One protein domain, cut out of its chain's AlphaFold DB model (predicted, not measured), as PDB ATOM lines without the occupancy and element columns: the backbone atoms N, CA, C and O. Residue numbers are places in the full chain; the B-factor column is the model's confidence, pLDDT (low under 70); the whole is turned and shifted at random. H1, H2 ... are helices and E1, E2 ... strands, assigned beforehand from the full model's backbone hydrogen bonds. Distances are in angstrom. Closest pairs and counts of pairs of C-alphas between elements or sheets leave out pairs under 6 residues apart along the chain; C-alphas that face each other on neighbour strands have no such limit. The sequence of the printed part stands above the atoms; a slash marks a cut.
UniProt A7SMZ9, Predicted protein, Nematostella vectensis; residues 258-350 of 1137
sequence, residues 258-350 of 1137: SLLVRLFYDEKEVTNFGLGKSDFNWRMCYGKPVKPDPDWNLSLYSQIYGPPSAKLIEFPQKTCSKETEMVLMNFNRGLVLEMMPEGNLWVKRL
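This is residues 258 to 350 of the 1137 residues of the protein "Predicted protein" of Nematostella vectensis (UniProt A7SMZ9). A small twisted sheet of four strands, E4 E3 E5 E6, forms a wall, with two short helices, H1 and H2, grazing it at separate places. A second, two-stranded piece, the hairpin of E1 and E2, makes an arm separate from that sheet. The 93 printed residues include two named helices and six named strands, in the order E1 E2 E3 H1 E4 H2 E5 E6; the larger sheet is mixed, the smaller antiparallel, and the class is mixed, helices and strands. The whole is compact, with a radius of gyration of the C-alphas of 14.1 A, yet flat, spanning 39 by 33 by 17 A.

In the larger sheet, E3, residues 281 to 286, and E5, residues 335 to 339, are the inner strands; E4, residues 311 to 315, and E6, residues 345 to 349, are the edge strands. E4 and E3 are parallel at 22 degrees, with N 313 and O 283 2.8 A apart. E3 and E5 are antiparallel at 161 degrees, with N 284 and O 335 2.9 A apart. E5 and E6 form a hairpin, antiparallel at 159 degrees, with N 346 and O 338 2.8 A apart. The sheet is only just strongly twisted, its C-alphas lying up to 4.3 A off the best plane. H1, residues 298 to 305, is only just on the sheet, with 5 pairs of C-alphas within 10 A, and only grazes it with residue 305. E3, H1 and E4 form a strand-helix-strand unit, two parallel neighbour strands with a helix between, with a right-handed crossover. H2, residues 322 to 329, is on the sheet but only grazes it with residues 325 to 329; its closest C-alpha to E3 is Leu 328, 6.0 A from that of Tyr 286. H1 and H2 are apart. In both, every O i to N i+4 pair is within hydrogen-bond range. E1, residues 260 to 265, and E2, residues 268 to 274, form a hairpin, antiparallel at 162 degrees, with N 270 and O 263 2.8 A apart. E1 and H2 are only just apart, their closest C-alphas 8.2 A from each other.

E2 measures 18.0 A from first to last C-alpha, E3 17.3 A and E1 16.8 A. E4, E5 and E6 each measure 13.4 A, H1 10.0 A and H2 10.2 A. E1 begins with C-alpha 260 at (-49.351, 0.574, -88.228), and E6 ends with C-alpha 349 at (-40.016, 13.655, -99.900).

The C-alphas farthest apart, those of Glu 267 and Asp 295, are 43.8 A from each other. The printed part has no cut; E3 to H1 is the long link, with 11 residues. Mean pLDDT of the printed part is 70.7, and 43 residues are under 70, among them 322 to 333 and 341 to 345.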
ATOM      1  N   SER A 258     -43.850  -4.150 -85.880       62.66
ATOM      2  CA  SER A 258     -44.712  -3.954 -87.059       62.66
ATOM      3  C   SER A 258     -45.370  -2.579 -87.020       62.66
ATOM      4  O   SER A 258     -46.055  -2.260 -86.047       62.66
ATOM      5  N   LEU A 259     -45.187  -1.769 -88.064       63.31
ATOM      6  CA  LEU A 259     -45.629  -0.374 -88.069       63.31
ATOM      7  C   LEU A 259     -47.055  -0.239 -88.627       63.31
ATOM      8  O   LEU A 259     -47.298  -0.508 -89.803       63.31
ATOM      9  N   LEU A 260     -48.000   0.207 -87.796       71.31
ATOM     10  CA  LEU A 260     -49.351   0.574 -88.228       71.31
ATOM     11  C   LEU A 260     -49.384   2.056 -88.615       71.31
ATOM     12  O   LEU A 260     -49.432   2.928 -87.751       71.31
ATOM     13  N   VAL A 261     -49.396   2.354 -89.912       72.88
ATOM     14  CA  VAL A 261     -49.558   3.735 -90.384       72.88
ATOM     15  C   VAL A 261     -51.048   4.051 -90.485       72.88
ATOM     16  O   VAL A 261     -51.811   3.317 -91.112       72.88
ATOM     17  N   ARG A 262     -51.457   5.166 -89.876       78.38
ATOM     18  CA  ARG A 262     -52.806   5.742 -89.972       78.38
ATOM     19  C   ARG A 262     -52.705   7.132 -90.587       78.38
ATOM     20  O   ARG A 262     -51.794   7.883 -90.249       78.38
ATOM     21  N   LEU A 263     -53.633   7.478 -91.471       66.06
ATOM     22  CA  LEU A 263     -53.703   8.789 -92.112       66.06
ATOM     23  C   LEU A 263     -54.985   9.504 -91.713       66.06
ATOM     24  O   LEU A 263     -56.077   8.976 -91.911       66.06
ATOM     25  N   PHE A 264     -54.843  10.725 -91.204       71.81
ATOM     26  CA  PHE A 264     -55.952  11.571 -90.777       71.81
ATOM     27  C   PHE A 264     -56.092  12.796 -91.689       71.81
ATOM     28  O   PHE A 264     -55.094  13.386 -92.104       71.81
ATOM     29  N   TYR A 265     -57.330  13.194 -91.970       50.81
ATOM     30  CA  TYR A 265     -57.676  14.465 -92.607       50.81
ATOM     31  C   TYR A 265     -58.937  15.005 -91.933       50.81
ATOM     32  O   TYR A 265     -59.919  14.273 -91.824       50.81
ATOM     33  N   ASP A 266     -58.917  16.265 -91.487       67.25
ATOM     34  CA  ASP A 266     -60.040  16.875 -90.751       67.25
ATOM     35  C   ASP A 266     -60.498  15.991 -89.564       67.25
ATOM     36  O   ASP A 266     -61.658  15.597 -89.448       67.25
ATOM     37  N   GLU A 267     -59.506  15.572 -88.763       67.31
ATOM     38  CA  GLU A 267     -59.577  14.646 -87.613       67.31
ATOM     39  C   GLU A 267     -60.148  13.236 -87.887       67.31
ATOM     40  O   GLU A 267     -60.124  12.377 -87.007       67.31
ATOM     41  N   LYS A 268     -60.571  12.935 -89.119       59.38
ATOM     42  CA  LYS A 268     -61.110  11.627 -89.523       59.38
ATOM     43  C   LYS A 268     -60.012  10.735 -90.094       59.38
ATOM     44  O   LYS A 268     -59.208  11.177 -90.914       59.38
ATOM     45  N   GLU A 269     -59.997   9.467 -89.686       70.81
ATOM     46  CA  GLU A 269     -59.094   8.454 -90.242       70.81
ATOM     47  C   GLU A 269     -59.528   8.121 -91.684       70.81
ATOM     48  O   GLU A 269     -60.610   7.585 -91.915       70.81
ATOM     49  N   VAL A 270     -58.702   8.490 -92.665       69.25
ATOM     50  CA  VAL A 270     -58.958   8.303 -94.106       69.25
ATOM     51  C   VAL A 270     -58.597   6.885 -94.541       69.25
ATOM     52  O   VAL A 270     -59.257   6.300 -95.398       69.25
ATOM     53  N   THR A 271     -57.521   6.337 -93.974       70.12
ATOM     54  CA  THR A 271     -57.066   4.962 -94.197       70.12
ATOM     55  C   THR A 271     -56.047   4.557 -93.130       70.12
ATOM     56  O   THR A 271     -55.368   5.412 -92.552       70.12
ATOM     57  N   ASN A 272     -55.903   3.252 -92.909       75.62
ATOM     58  CA  ASN A 272     -54.779   2.666 -92.194       75.62
ATOM     59  C   ASN A 272     -54.220   1.467 -92.971       75.62
ATOM     60  O   ASN A 272     -54.915   0.861 -93.788       75.62
ATOM     61  N   PHE A 273     -52.953   1.146 -92.725       72.94
ATOM     62  CA  PHE A 273     -52.303  -0.043 -93.263       72.94
ATOM     63  C   PHE A 273     -51.172  -0.508 -92.338       72.94
ATOM     64  O   PHE A 273     -50.360   0.285 -91.861       72.94
ATOM     65  N   GLY A 274     -51.132  -1.817 -92.083       68.12
ATOM     66  CA  GLY A 274     -50.042  -2.463 -91.357       68.12
ATOM     67  C   GLY A 274     -48.887  -2.798 -92.296       68.12
ATOM     68  O   GLY A 274     -49.086  -3.463 -93.315       68.12
ATOM     69  N   LEU A 275     -47.687  -2.350 -91.945       75.06
ATOM     70  CA  LEU A 275     -46.451  -2.655 -92.658       75.06
ATOM     71  C   LEU A 275     -45.819  -3.925 -92.064       75.06
ATOM     72  O   LEU A 275     -45.753  -4.088 -90.844       75.06
ATOM     73  N   GLY A 276     -45.423  -4.860 -92.932       63.12
ATOM     74  CA  GLY A 276     -44.969  -6.194 -92.532       63.12
ATOM     75  C   GLY A 276     -43.475  -6.250 -92.203       63.12
ATOM     76  O   GLY A 276     -42.683  -5.532 -92.804       63.12
ATOM     77  N   LYS A 277     -43.097  -7.177 -91.311       60.25
ATOM     78  CA  LYS A 277     -41.727  -7.386 -90.783       60.25
ATOM     79  C   LYS A 277     -40.621  -7.616 -91.829       60.25
ATOM     80  O   LYS A 277     -39.448  -7.604 -91.490       60.25
ATOM     81  N   SER A 278     -40.982  -7.890 -93.083       57.62
ATOM     82  CA  SER A 278     -40.057  -8.181 -94.189       57.62
ATOM     83  C   SER A 278     -39.626  -6.957 -94.994       57.62
ATOM     84  O   SER A 278     -38.733  -7.062 -95.832       57.62
ATOM     85  N   ASP A 279     -40.318  -5.833 -94.825       64.81
ATOM     86  CA  ASP A 279     -40.194  -4.679 -95.703       64.81
ATOM     87  C   ASP A 279     -39.434  -3.566 -94.959       64.81
ATOM     88  O   ASP A 279     -39.823  -3.199 -93.856       64.81
ATOM     89  N   PHE A 280     -38.372  -3.010 -95.551       73.31
ATOM     90  CA  PHE A 280     -37.589  -1.913 -94.944       73.31
ATOM     91  C   PHE A 280     -37.795  -0.559 -95.637       73.31
ATOM     92  O   PHE A 280     -37.381   0.478 -95.127       73.31
ATOM     93  N   ASN A 281     -38.414  -0.568 -96.817       79.12
ATOM     94  CA  ASN A 281     -38.574   0.588 -97.688       79.12
ATOM     95  C   ASN A 281     -39.973   0.565 -98.314       79.12
ATOM     96  O   ASN A 281     -40.350  -0.419 -98.959       79.12
ATOM     97  N   TRP A 282     -40.729   1.654 -98.171       85.19
ATOM     98  CA  TRP A 282     -42.081   1.808 -98.720       85.19
ATOM     99  C   TRP A 282     -42.221   3.107 -99.506       85.19
ATOM    100  O   TRP A 282     -41.611   4.122 -99.177       85.19
ATOM    101  N   ARG A 283     -43.076   3.089-100.529       83.88
ATOM    102  CA  ARG A 283     -43.369   4.236-101.393       83.88
ATOM    103  C   ARG A 283     -44.872   4.484-101.441       83.88
ATOM    104  O   ARG A 283     -45.612   3.687-102.012       83.88
ATOM    105  N   MET A 284     -45.313   5.615-100.905       85.06
ATOM    106  CA  MET A 284     -46.717   6.037-100.906       85.06
ATOM    107  C   MET A 284     -46.979   7.020-102.053       85.06
ATOM    108  O   MET A 284     -46.310   8.054-102.120       85.06
ATOM    109  N   CYS A 285     -47.937   6.736-102.943       82.94
ATOM    110  CA  CYS A 285     -48.316   7.640-104.040       82.94
ATOM    111  C   CYS A 285     -49.834   7.712-104.271       82.94
ATOM    112  O   CYS A 285     -50.581   6.770-104.004       82.94
ATOM    113  N   TYR A 286     -50.294   8.850-104.797       75.69
ATOM    114  CA  TYR A 286     -51.683   9.039-105.209       75.69
ATOM    115  C   TYR A 286     -51.868   8.672-106.687       75.69
ATOM    116  O   TYR A 286     -51.083   9.082-107.540       75.69
ATOM    117  N   GLY A 287     -52.906   7.886-106.987       76.31
ATOM    118  CA  GLY A 287     -53.141   7.351-108.331       76.31
ATOM    119  C   GLY A 287     -52.127   6.283-108.769       76.31
ATOM    120  O   GLY A 287     -51.301   5.812-107.986       76.31
ATOM    121  N   LYS A 288     -52.218   5.883-110.044       72.19
ATOM    122  CA  LYS A 288     -51.375   4.827-110.624       72.19
ATOM    123  C   LYS A 288     -49.912   5.284-110.753       72.19
ATOM    124  O   LYS A 288     -49.681   6.357-111.314       72.19
ATOM    125  N   PRO A 289     -48.924   4.468-110.350       68.06
ATOM    126  CA  PRO A 289     -47.518   4.799-110.525       68.06
ATOM    127  C   PRO A 289     -47.101   4.757-111.993       68.06
ATOM    128  O   PRO A 289     -47.543   3.907-112.770       68.06
ATOM    129  N   VAL A 290     -46.138   5.611-112.334       71.56
ATOM    130  CA  VAL A 290     -45.309   5.431-113.526       71.56
ATOM    131  C   VAL A 290     -44.446   4.187-113.304       71.56
ATOM    132  O   VAL A 290     -43.643   4.156-112.370       71.56
ATOM    133  N   LYS A 291     -44.627   3.153-114.133       73.94
ATOM    134  CA  LYS A 291     -43.697   2.015-114.178       73.94
ATOM    135  C   LYS A 291     -42.375   2.477-114.801       73.94
ATOM    136  O   LYS A 291     -42.434   3.285-115.727       73.94
ATOM    137  N   PRO A 292     -41.213   1.974-114.349       63.72
ATOM    138  CA  PRO A 292     -39.972   2.199-115.073       63.72
ATOM    139  C   PRO A 292     -40.081   1.553-116.457       63.72
ATOM    140  O   PRO A 292     -40.503   0.400-116.582       63.72
ATOM    141  N   ASP A 293     -39.716   2.313-117.481       74.50
ATOM    142  CA  ASP A 293     -39.437   1.778-118.809       74.50
ATOM    143  C   ASP A 293     -38.140   0.940-118.740       74.50
ATOM    144  O   ASP A 293     -37.231   1.336-117.999       74.50
ATOM    145  N   PRO A 294     -38.014  -0.209-119.434       69.38
ATOM    146  CA  PRO A 294     -36.757  -0.963-119.476       69.38
ATOM    147  C   PRO A 294     -35.548  -0.135-119.941       69.38
ATOM    148  O   PRO A 294     -34.439  -0.418-119.490       69.38
ATOM    149  N   ASP A 295     -35.751   0.902-120.761       72.62
ATOM    150  CA  ASP A 295     -34.672   1.763-121.262       72.62
ATOM    151  C   ASP A 295     -34.335   2.937-120.311       72.62
ATOM    152  O   ASP A 295     -33.456   3.758-120.594       72.62
ATOM    153  N   TRP A 296     -35.008   3.057-119.157       75.75
ATOM    154  CA  TRP A 296     -34.729   4.115-118.180       75.75
ATOM    155  C   TRP A 296     -33.555   3.785-117.254       75.75
ATOM    156  O   TRP A 296     -33.489   2.730-116.624       75.75
ATOM    157  N   ASN A 297     -32.669   4.769-117.059       83.12
ATOM    158  CA  ASN A 297     -31.606   4.695-116.060       83.12
ATOM    159  C   ASN A 297     -32.207   4.519-114.649       83.12
ATOM    160  O   ASN A 297     -32.813   5.438-114.092       83.12
ATOM    161  N   LEU A 298     -32.003   3.336-114.059       70.44
ATOM    162  CA  LEU A 298     -32.561   2.949-112.760       70.44
ATOM    163  C   LEU A 298     -32.088   3.837-111.597       70.44
ATOM    164  O   LEU A 298     -32.834   4.001-110.630       70.44
ATOM    165  N   SER A 299     -30.900   4.445-111.687       68.00
ATOM    166  CA  SER A 299     -30.423   5.421-110.697       68.00
ATOM    167  C   SER A 299     -31.254   6.704-110.767       68.00
ATOM    168  O   SER A 299     -31.815   7.134-109.759       68.00
ATOM    169  N   LEU A 300     -31.448   7.247-111.976       67.00
ATOM    170  CA  LEU A 300     -32.293   8.424-112.187       67.00
ATOM    171  C   LEU A 300     -33.740   8.143-111.761       67.00
ATOM    172  O   LEU A 300     -34.299   8.913-110.986       67.00
ATOM    173  N   TYR A 301     -34.328   7.012-112.173       79.19
ATOM    174  CA  TYR A 301     -35.662   6.600-111.715       79.19
ATOM    175  C   TYR A 301     -35.741   6.550-110.179       79.19
ATOM    176  O   TYR A 301     -36.676   7.101-109.602       79.19
ATOM    177  N   SER A 302     -34.728   5.988-109.510       78.00
ATOM    178  CA  SER A 302     -34.670   5.930-108.042       78.00
ATOM    179  C   SER A 302     -34.587   7.315-107.382       78.00
ATOM    180  O   SER A 302     -35.108   7.495-106.283       78.00
ATOM    181  N   GLN A 303     -34.002   8.312-108.053       71.75
ATOM    182  CA  GLN A 303     -33.991   9.708-107.599       71.75
ATOM    183  C   GLN A 303     -35.340  10.416-107.824       71.75
ATOM    184  O   GLN A 303     -35.810  11.123-106.932       71.75
ATOM    185  N   ILE A 304     -35.997  10.223-108.980       70.69
ATOM    186  CA  ILE A 304     -37.298  10.862-109.283       70.69
ATOM    187  C   ILE A 304     -38.435  10.252-108.447       70.69
ATOM    188  O   ILE A 304     -39.357  10.957-108.027       70.69
ATOM    189  N   TYR A 305     -38.389   8.933-108.249       77.12
ATOM    190  CA  TYR A 305     -39.534   8.108-107.867       77.12
ATOM    191  C   TYR A 305     -39.275   7.165-106.679       77.12
ATOM    192  O   TYR A 305     -40.202   6.477-106.252       77.12
ATOM    193  N   GLY A 306     -38.072   7.155-106.102       80.38
ATOM    194  CA  GLY A 306     -37.691   6.225-105.036       80.38
ATOM    195  C   GLY A 306     -37.273   4.859-105.592       80.38
ATOM    196  O   GLY A 306     -37.613   4.525-106.732       80.38
ATOM    197  N   PRO A 307     -36.509   4.063-104.822       81.25
ATOM    198  CA  PRO A 307     -35.931   2.822-105.328       81.25
ATOM    199  C   PRO A 307     -37.031   1.842-105.777       81.25
ATOM    200  O   PRO A 307     -38.033   1.689-105.077       81.25
ATOM    201  N   PRO A 308     -36.873   1.144-106.920       76.50
ATOM    202  CA  PRO A 308     -37.900   0.244-107.461       76.50
ATOM    203  C   PRO A 308     -38.174  -0.992-106.585       76.50
ATOM    204  O   PRO A 308     -39.157  -1.691-106.817       76.50
ATOM    205  N   SER A 309     -37.333  -1.252-105.580       78.25
ATOM    206  CA  SER A 309     -37.538  -2.254-104.530       78.25
ATOM    207  C   SER A 309     -38.455  -1.788-103.389       78.25
ATOM    208  O   SER A 309     -38.894  -2.625-102.602       78.25
ATOM    209  N   ALA A 310     -38.760  -0.488-103.273       80.50
ATOM    210  CA  ALA A 310     -39.647   0.022-102.231       80.50
ATOM    211  C   ALA A 310     -41.088  -0.455-102.455       80.50
ATOM    212  O   ALA A 310     -41.666  -0.289-103.533       80.50
ATOM    213  N   LYS A 311     -41.695  -1.017-101.409       82.69
ATOM    214  CA  LYS A 311     -43.041  -1.580-101.475       82.69
ATOM    215  C   LYS A 311     -44.077  -0.476-101.657       82.69
ATOM    216  O   LYS A 311     -44.188   0.450-100.855       82.69
ATOM    217  N   LEU A 312     -44.825  -0.587-102.745       79.38
ATOM    218  CA  LEU A 312     -45.765   0.424-103.201       79.38
ATOM    219  C   LEU A 312     -47.066   0.428-102.384       79.38
ATOM    220  O   LEU A 312     -47.645  -0.625-102.122       79.38
ATOM    221  N   ILE A 313     -47.556   1.627-102.065       80.75
ATOM    222  CA  ILE A 313     -48.847   1.877-101.420       80.75
ATOM    223  C   ILE A 313     -49.603   2.915-102.265       80.75
ATOM    224  O   ILE A 313     -49.269   4.102-102.253       80.75
ATOM    225  N   GLU A 314     -50.601   2.458-103.029       76.19
ATOM    226  CA  GLU A 314     -51.463   3.311-103.863       76.19
ATOM    227  C   GLU A 314     -52.672   3.827-103.067       76.19
ATOM    228  O   GLU A 314     -53.402   3.047-102.451       76.19
ATOM    229  N   PHE A 315     -52.949   5.132-103.132       74.12
ATOM    230  CA  PHE A 315     -54.187   5.690-102.579       74.12
ATOM    231  C   PHE A 315     -55.384   5.521-103.538       74.12
ATOM    232  O   PHE A 315     -55.286   5.894-104.714       74.12
ATOM    233  N   PRO A 316     -56.550   5.038-103.061       62.91
ATOM    234  CA  PRO A 316     -57.733   4.857-103.899       62.91
ATOM    235  C   PRO A 316     -58.379   6.200-104.280       62.91
ATOM    236  O   PRO A 316     -58.891   6.930-103.436       62.91
ATOM    237  N   GLN A 317     -58.459   6.486-105.584       60.28
ATOM    238  CA  GLN A 317     -58.998   7.736-106.159       60.28
ATOM    239  C   GLN A 317     -60.520   7.968-105.957       60.28
ATOM    240  O   GLN A 317     -61.115   8.782-106.653       60.28
ATOM    241  N   LYS A 318     -61.198   7.220-105.076       50.03
ATOM    242  CA  LYS A 318     -62.673   7.220-104.950       50.03
ATOM    243  C   LYS A 318     -63.217   7.701-103.601       50.03
ATOM    244  O   LYS A 318     -64.431   7.720-103.432       50.03
ATOM    245  N   THR A 319     -62.360   8.056-102.642       52.75
ATOM    246  CA  THR A 319     -62.756   8.233-101.228       52.75
ATOM    247  C   THR A 319     -62.370   9.586-100.618       52.75
ATOM    248  O   THR A 319     -62.359   9.719 -99.397       52.75
ATOM    249  N   CYS A 320     -62.059  10.603-101.426       58.62
ATOM    250  CA  CYS A 320     -61.650  11.928-100.946       58.62
ATOM    251  C   CYS A 320     -62.382  13.076-101.668       58.62
ATOM    252  O   CYS A 320     -62.907  12.891-102.766       58.62
ATOM    253  N   SER A 321     -62.431  14.269-101.058       74.75
ATOM    254  CA  SER A 321     -62.981  15.468-101.710       74.75
ATOM    255  C   SER A 321     -62.017  16.003-102.779       74.75
ATOM    256  O   SER A 321     -60.828  15.688-102.748       74.75
ATOM    257  N   LYS A 322     -62.494  16.869-103.687       68.12
ATOM    258  CA  LYS A 322     -61.638  17.526-104.698       68.12
ATOM    259  C   LYS A 322     -60.479  18.325-104.086       68.12
ATOM    260  O   LYS A 322     -59.418  18.439-104.685       68.12
ATOM    261  N   GLU A 323     -60.667  18.875-102.890       64.44
ATOM    262  CA  GLU A 323     -59.638  19.641-102.180       64.44
ATOM    263  C   GLU A 323     -58.564  18.721-101.596       64.44
ATOM    264  O   GLU A 323     -57.370  18.987-101.739       64.44
ATOM    265  N   THR A 324     -58.977  17.598-101.002       64.94
ATOM    266  CA  THR A 324     -58.061  16.538-100.569       64.94
ATOM    267  C   THR A 324     -57.343  15.914-101.770       64.94
ATOM    268  O   THR A 324     -56.144  15.674-101.689       64.94
ATOM    269  N   GLU A 325     -58.024  15.718-102.903       69.38
ATOM    270  CA  GLU A 325     -57.433  15.247-104.162       69.38
ATOM    271  C   GLU A 325     -56.357  16.213-104.685       69.38
ATOM    272  O   GLU A 325     -55.244  15.770-104.958       69.38
ATOM    273  N   MET A 326     -56.609  17.528-104.730       66.25
ATOM    274  CA  MET A 326     -55.578  18.514-105.099       66.25
ATOM    275  C   MET A 326     -54.364  18.483-104.156       66.25
ATOM    276  O   MET A 326     -53.225  18.615-104.607       66.25
ATOM    277  N   VAL A 327     -54.571  18.279-102.850       63.75
ATOM    278  CA  VAL A 327     -53.461  18.108-101.897       63.75
ATOM    279  C   VAL A 327     -52.704  16.804-102.170       63.75
ATOM    280  O   VAL A 327     -51.478  16.827-102.244       63.75
ATOM    281  N   LEU A 328     -53.403  15.686-102.380       65.81
ATOM    282  CA  LEU A 328     -52.797  14.374-102.627       65.81
ATOM    283  C   LEU A 328     -52.096  14.277-103.993       65.81
ATOM    284  O   LEU A 328     -51.070  13.606-104.089       65.81
ATOM    285  N   MET A 329     -52.542  15.014-105.016       65.81
ATOM    286  CA  MET A 329     -51.850  15.091-106.310       65.81
ATOM    287  C   MET A 329     -50.425  15.662-106.198       65.81
ATOM    288  O   MET A 329     -49.545  15.290-106.977       65.81
ATOM    289  N   ASN A 330     -50.139  16.481-105.178       62.34
ATOM    290  CA  ASN A 330     -48.775  16.942-104.880       62.34
ATOM    291  C   ASN A 330     -47.851  15.829-104.330       62.34
ATOM    292  O   ASN A 330     -46.649  16.054-104.176       62.34
ATOM    293  N   PHE A 331     -48.383  14.628-104.071       60.47
ATOM    294  CA  PHE A 331     -47.644  13.425-103.675       60.47
ATOM    295  C   PHE A 331     -47.540  12.381-104.808       60.47
ATOM    296  O   PHE A 331     -46.991  11.302-104.586       60.47
ATOM    297  N   ASN A 332     -47.979  12.688-106.040       61.31
ATOM    298  CA  ASN A 332     -47.941  11.764-107.193       61.31
ATOM    299  C   ASN A 332     -46.544  11.188-107.519       61.31
ATOM    300  O   ASN A 332     -46.450  10.143-108.157       61.31
ATOM    301  N   ARG A 333     -45.442  11.843-107.116       63.50
ATOM    302  CA  ARG A 333     -44.076  11.312-107.328       63.50
ATOM    303  C   ARG A 333     -43.667  10.276-106.277       63.50
ATOM    304  O   ARG A 333     -42.995   9.301-106.620       63.50
ATOM    305  N   GLY A 334     -44.157  10.426-105.051       71.56
ATOM    306  CA  GLY A 334     -43.930   9.505-103.945       71.56
ATOM    307  C   GLY A 334     -43.422  10.194-102.679       71.56
ATOM    308  O   GLY A 334     -42.615  11.125-102.732       71.56
ATOM    309  N   LEU A 335     -43.874   9.688-101.536       76.75
ATOM    310  CA  LEU A 335     -43.219   9.852-100.242       76.75
ATOM    311  C   LEU A 335     -42.599   8.500 -99.874       76.75
ATOM    312  O   LEU A 335     -43.286   7.478 -99.935       76.75
ATOM    313  N   VAL A 336     -41.302   8.495 -99.565       81.12
ATOM    314  CA  VAL A 336     -40.555   7.286 -99.201       81.12
ATOM    315  C   VAL A 336     -40.439   7.214 -97.684       81.12
ATOM    316  O   VAL A 336     -40.056   8.194 -97.041       81.12
ATOM    317  N   LEU A 337     -40.788   6.055 -97.135       80.38
ATOM    318  CA  LEU A 337     -40.561   5.679 -95.745       80.38
ATOM    319  C   LEU A 337     -39.466   4.615 -95.723       80.38
ATOM    320  O   LEU A 337     -39.580   3.619 -96.436       80.38
ATOM    321  N   GLU A 338     -38.439   4.817 -94.909       79.00
ATOM    322  CA  GLU A 338     -37.300   3.907 -94.776       79.00
ATOM    323  C   GLU A 338     -37.084   3.602 -93.291       79.00
ATOM    324  O   GLU A 338     -36.981   4.521 -92.480       79.00
ATOM    325  N   MET A 339     -37.081   2.323 -92.913       63.84
ATOM    326  CA  MET A 339     -36.816   1.901 -91.537       63.84
ATOM    327  C   MET A 339     -35.342   1.530 -91.406       63.84
ATOM    328  O   MET A 339     -34.896   0.531 -91.972       63.84
ATOM    329  N   MET A 340     -34.589   2.327 -90.650       70.56
ATOM    330  CA  MET A 340     -33.182   2.043 -90.370       70.56
ATOM    331  C   MET A 340     -33.054   0.789 -89.481       70.56
ATOM    332  O   MET A 340     -33.944   0.540 -88.665       70.56
ATOM    333  N   PRO A 341     -31.936   0.035 -89.546       59.09
ATOM    334  CA  PRO A 341     -31.710  -1.148 -88.698       59.09
ATOM    335  C   PRO A 341     -31.801  -0.885 -87.183       59.09
ATOM    336  O   PRO A 341     -32.036  -1.799 -86.403       59.09
ATOM    337  N   GLU A 342     -31.635   0.374 -86.778       66.06
ATOM    338  CA  GLU A 342     -31.740   0.881 -85.405       66.06
ATOM    339  C   GLU A 342     -33.194   1.087 -84.924       66.06
ATOM    340  O   GLU A 342     -33.407   1.525 -83.798       66.06
ATOM    341  N   GLY A 343     -34.201   0.851 -85.777       66.94
ATOM    342  CA  GLY A 343     -35.614   1.160 -85.503       66.94
ATOM    343  C   GLY A 343     -36.025   2.614 -85.796       66.94
ATOM    344  O   GLY A 343     -37.180   2.986 -85.594       66.94
ATOM    345  N   ASN A 344     -35.103   3.441 -86.299       66.25
ATOM    346  CA  ASN A 344     -35.361   4.836 -86.659       66.25
ATOM    347  C   ASN A 344     -36.108   4.942 -88.007       66.25
ATOM    348  O   ASN A 344     -35.564   4.578 -89.050       66.25
ATOM    349  N   LEU A 345     -37.327   5.501 -88.010       69.00
ATOM    350  CA  LEU A 345     -38.111   5.736 -89.232       69.00
ATOM    351  C   LEU A 345     -37.710   7.052 -89.919       69.00
ATOM    352  O   LEU A 345     -37.957   8.140 -89.397       69.00
ATOM    353  N   TRP A 346     -37.159   6.958 -91.125       74.88
ATOM    354  CA  TRP A 346     -36.809   8.092 -91.979       74.88
ATOM    355  C   TRP A 346     -37.922   8.385 -92.996       74.88
ATOM    356  O   TRP A 346     -38.559   7.481 -93.537       74.88
ATOM    357  N   VAL A 347     -38.153   9.674 -93.272       78.06
ATOM    358  CA  VAL A 347     -39.225  10.154 -94.163       78.06
ATOM    359  C   VAL A 347     -38.643  11.072 -95.235       78.06
ATOM    360  O   VAL A 347     -38.256  12.205 -94.953       78.06
ATOM    361  N   LYS A 348     -38.603  10.606 -96.488       75.31
ATOM    362  CA  LYS A 348     -37.990  11.326 -97.614       75.31
ATOM    363  C   LYS A 348     -39.039  11.749 -98.643       75.31
ATOM    364  O   LYS A 348     -39.708  10.924 -99.266       75.31
ATOM    365  N   ARG A 349     -39.172  13.064 -98.850       69.38
ATOM    366  CA  ARG A 349     -40.016  13.655 -99.900       69.38
ATOM    367  C   ARG A 349     -39.219  13.791-101.197       69.38
ATOM    368  O   ARG A 349     -38.137  14.368-101.191       69.38
ATOM    369  N   LEU A 350     -39.767  13.302-102.307       69.88
ATOM    370  CA  LEU A 350     -39.119  13.360-103.619       69.88
ATOM    371  C   LEU A 350     -39.537  14.621-104.391       69.88
ATOM    372  O   LEU A 350     -40.724  14.935-104.495       69.88
TER     373      LEU A 350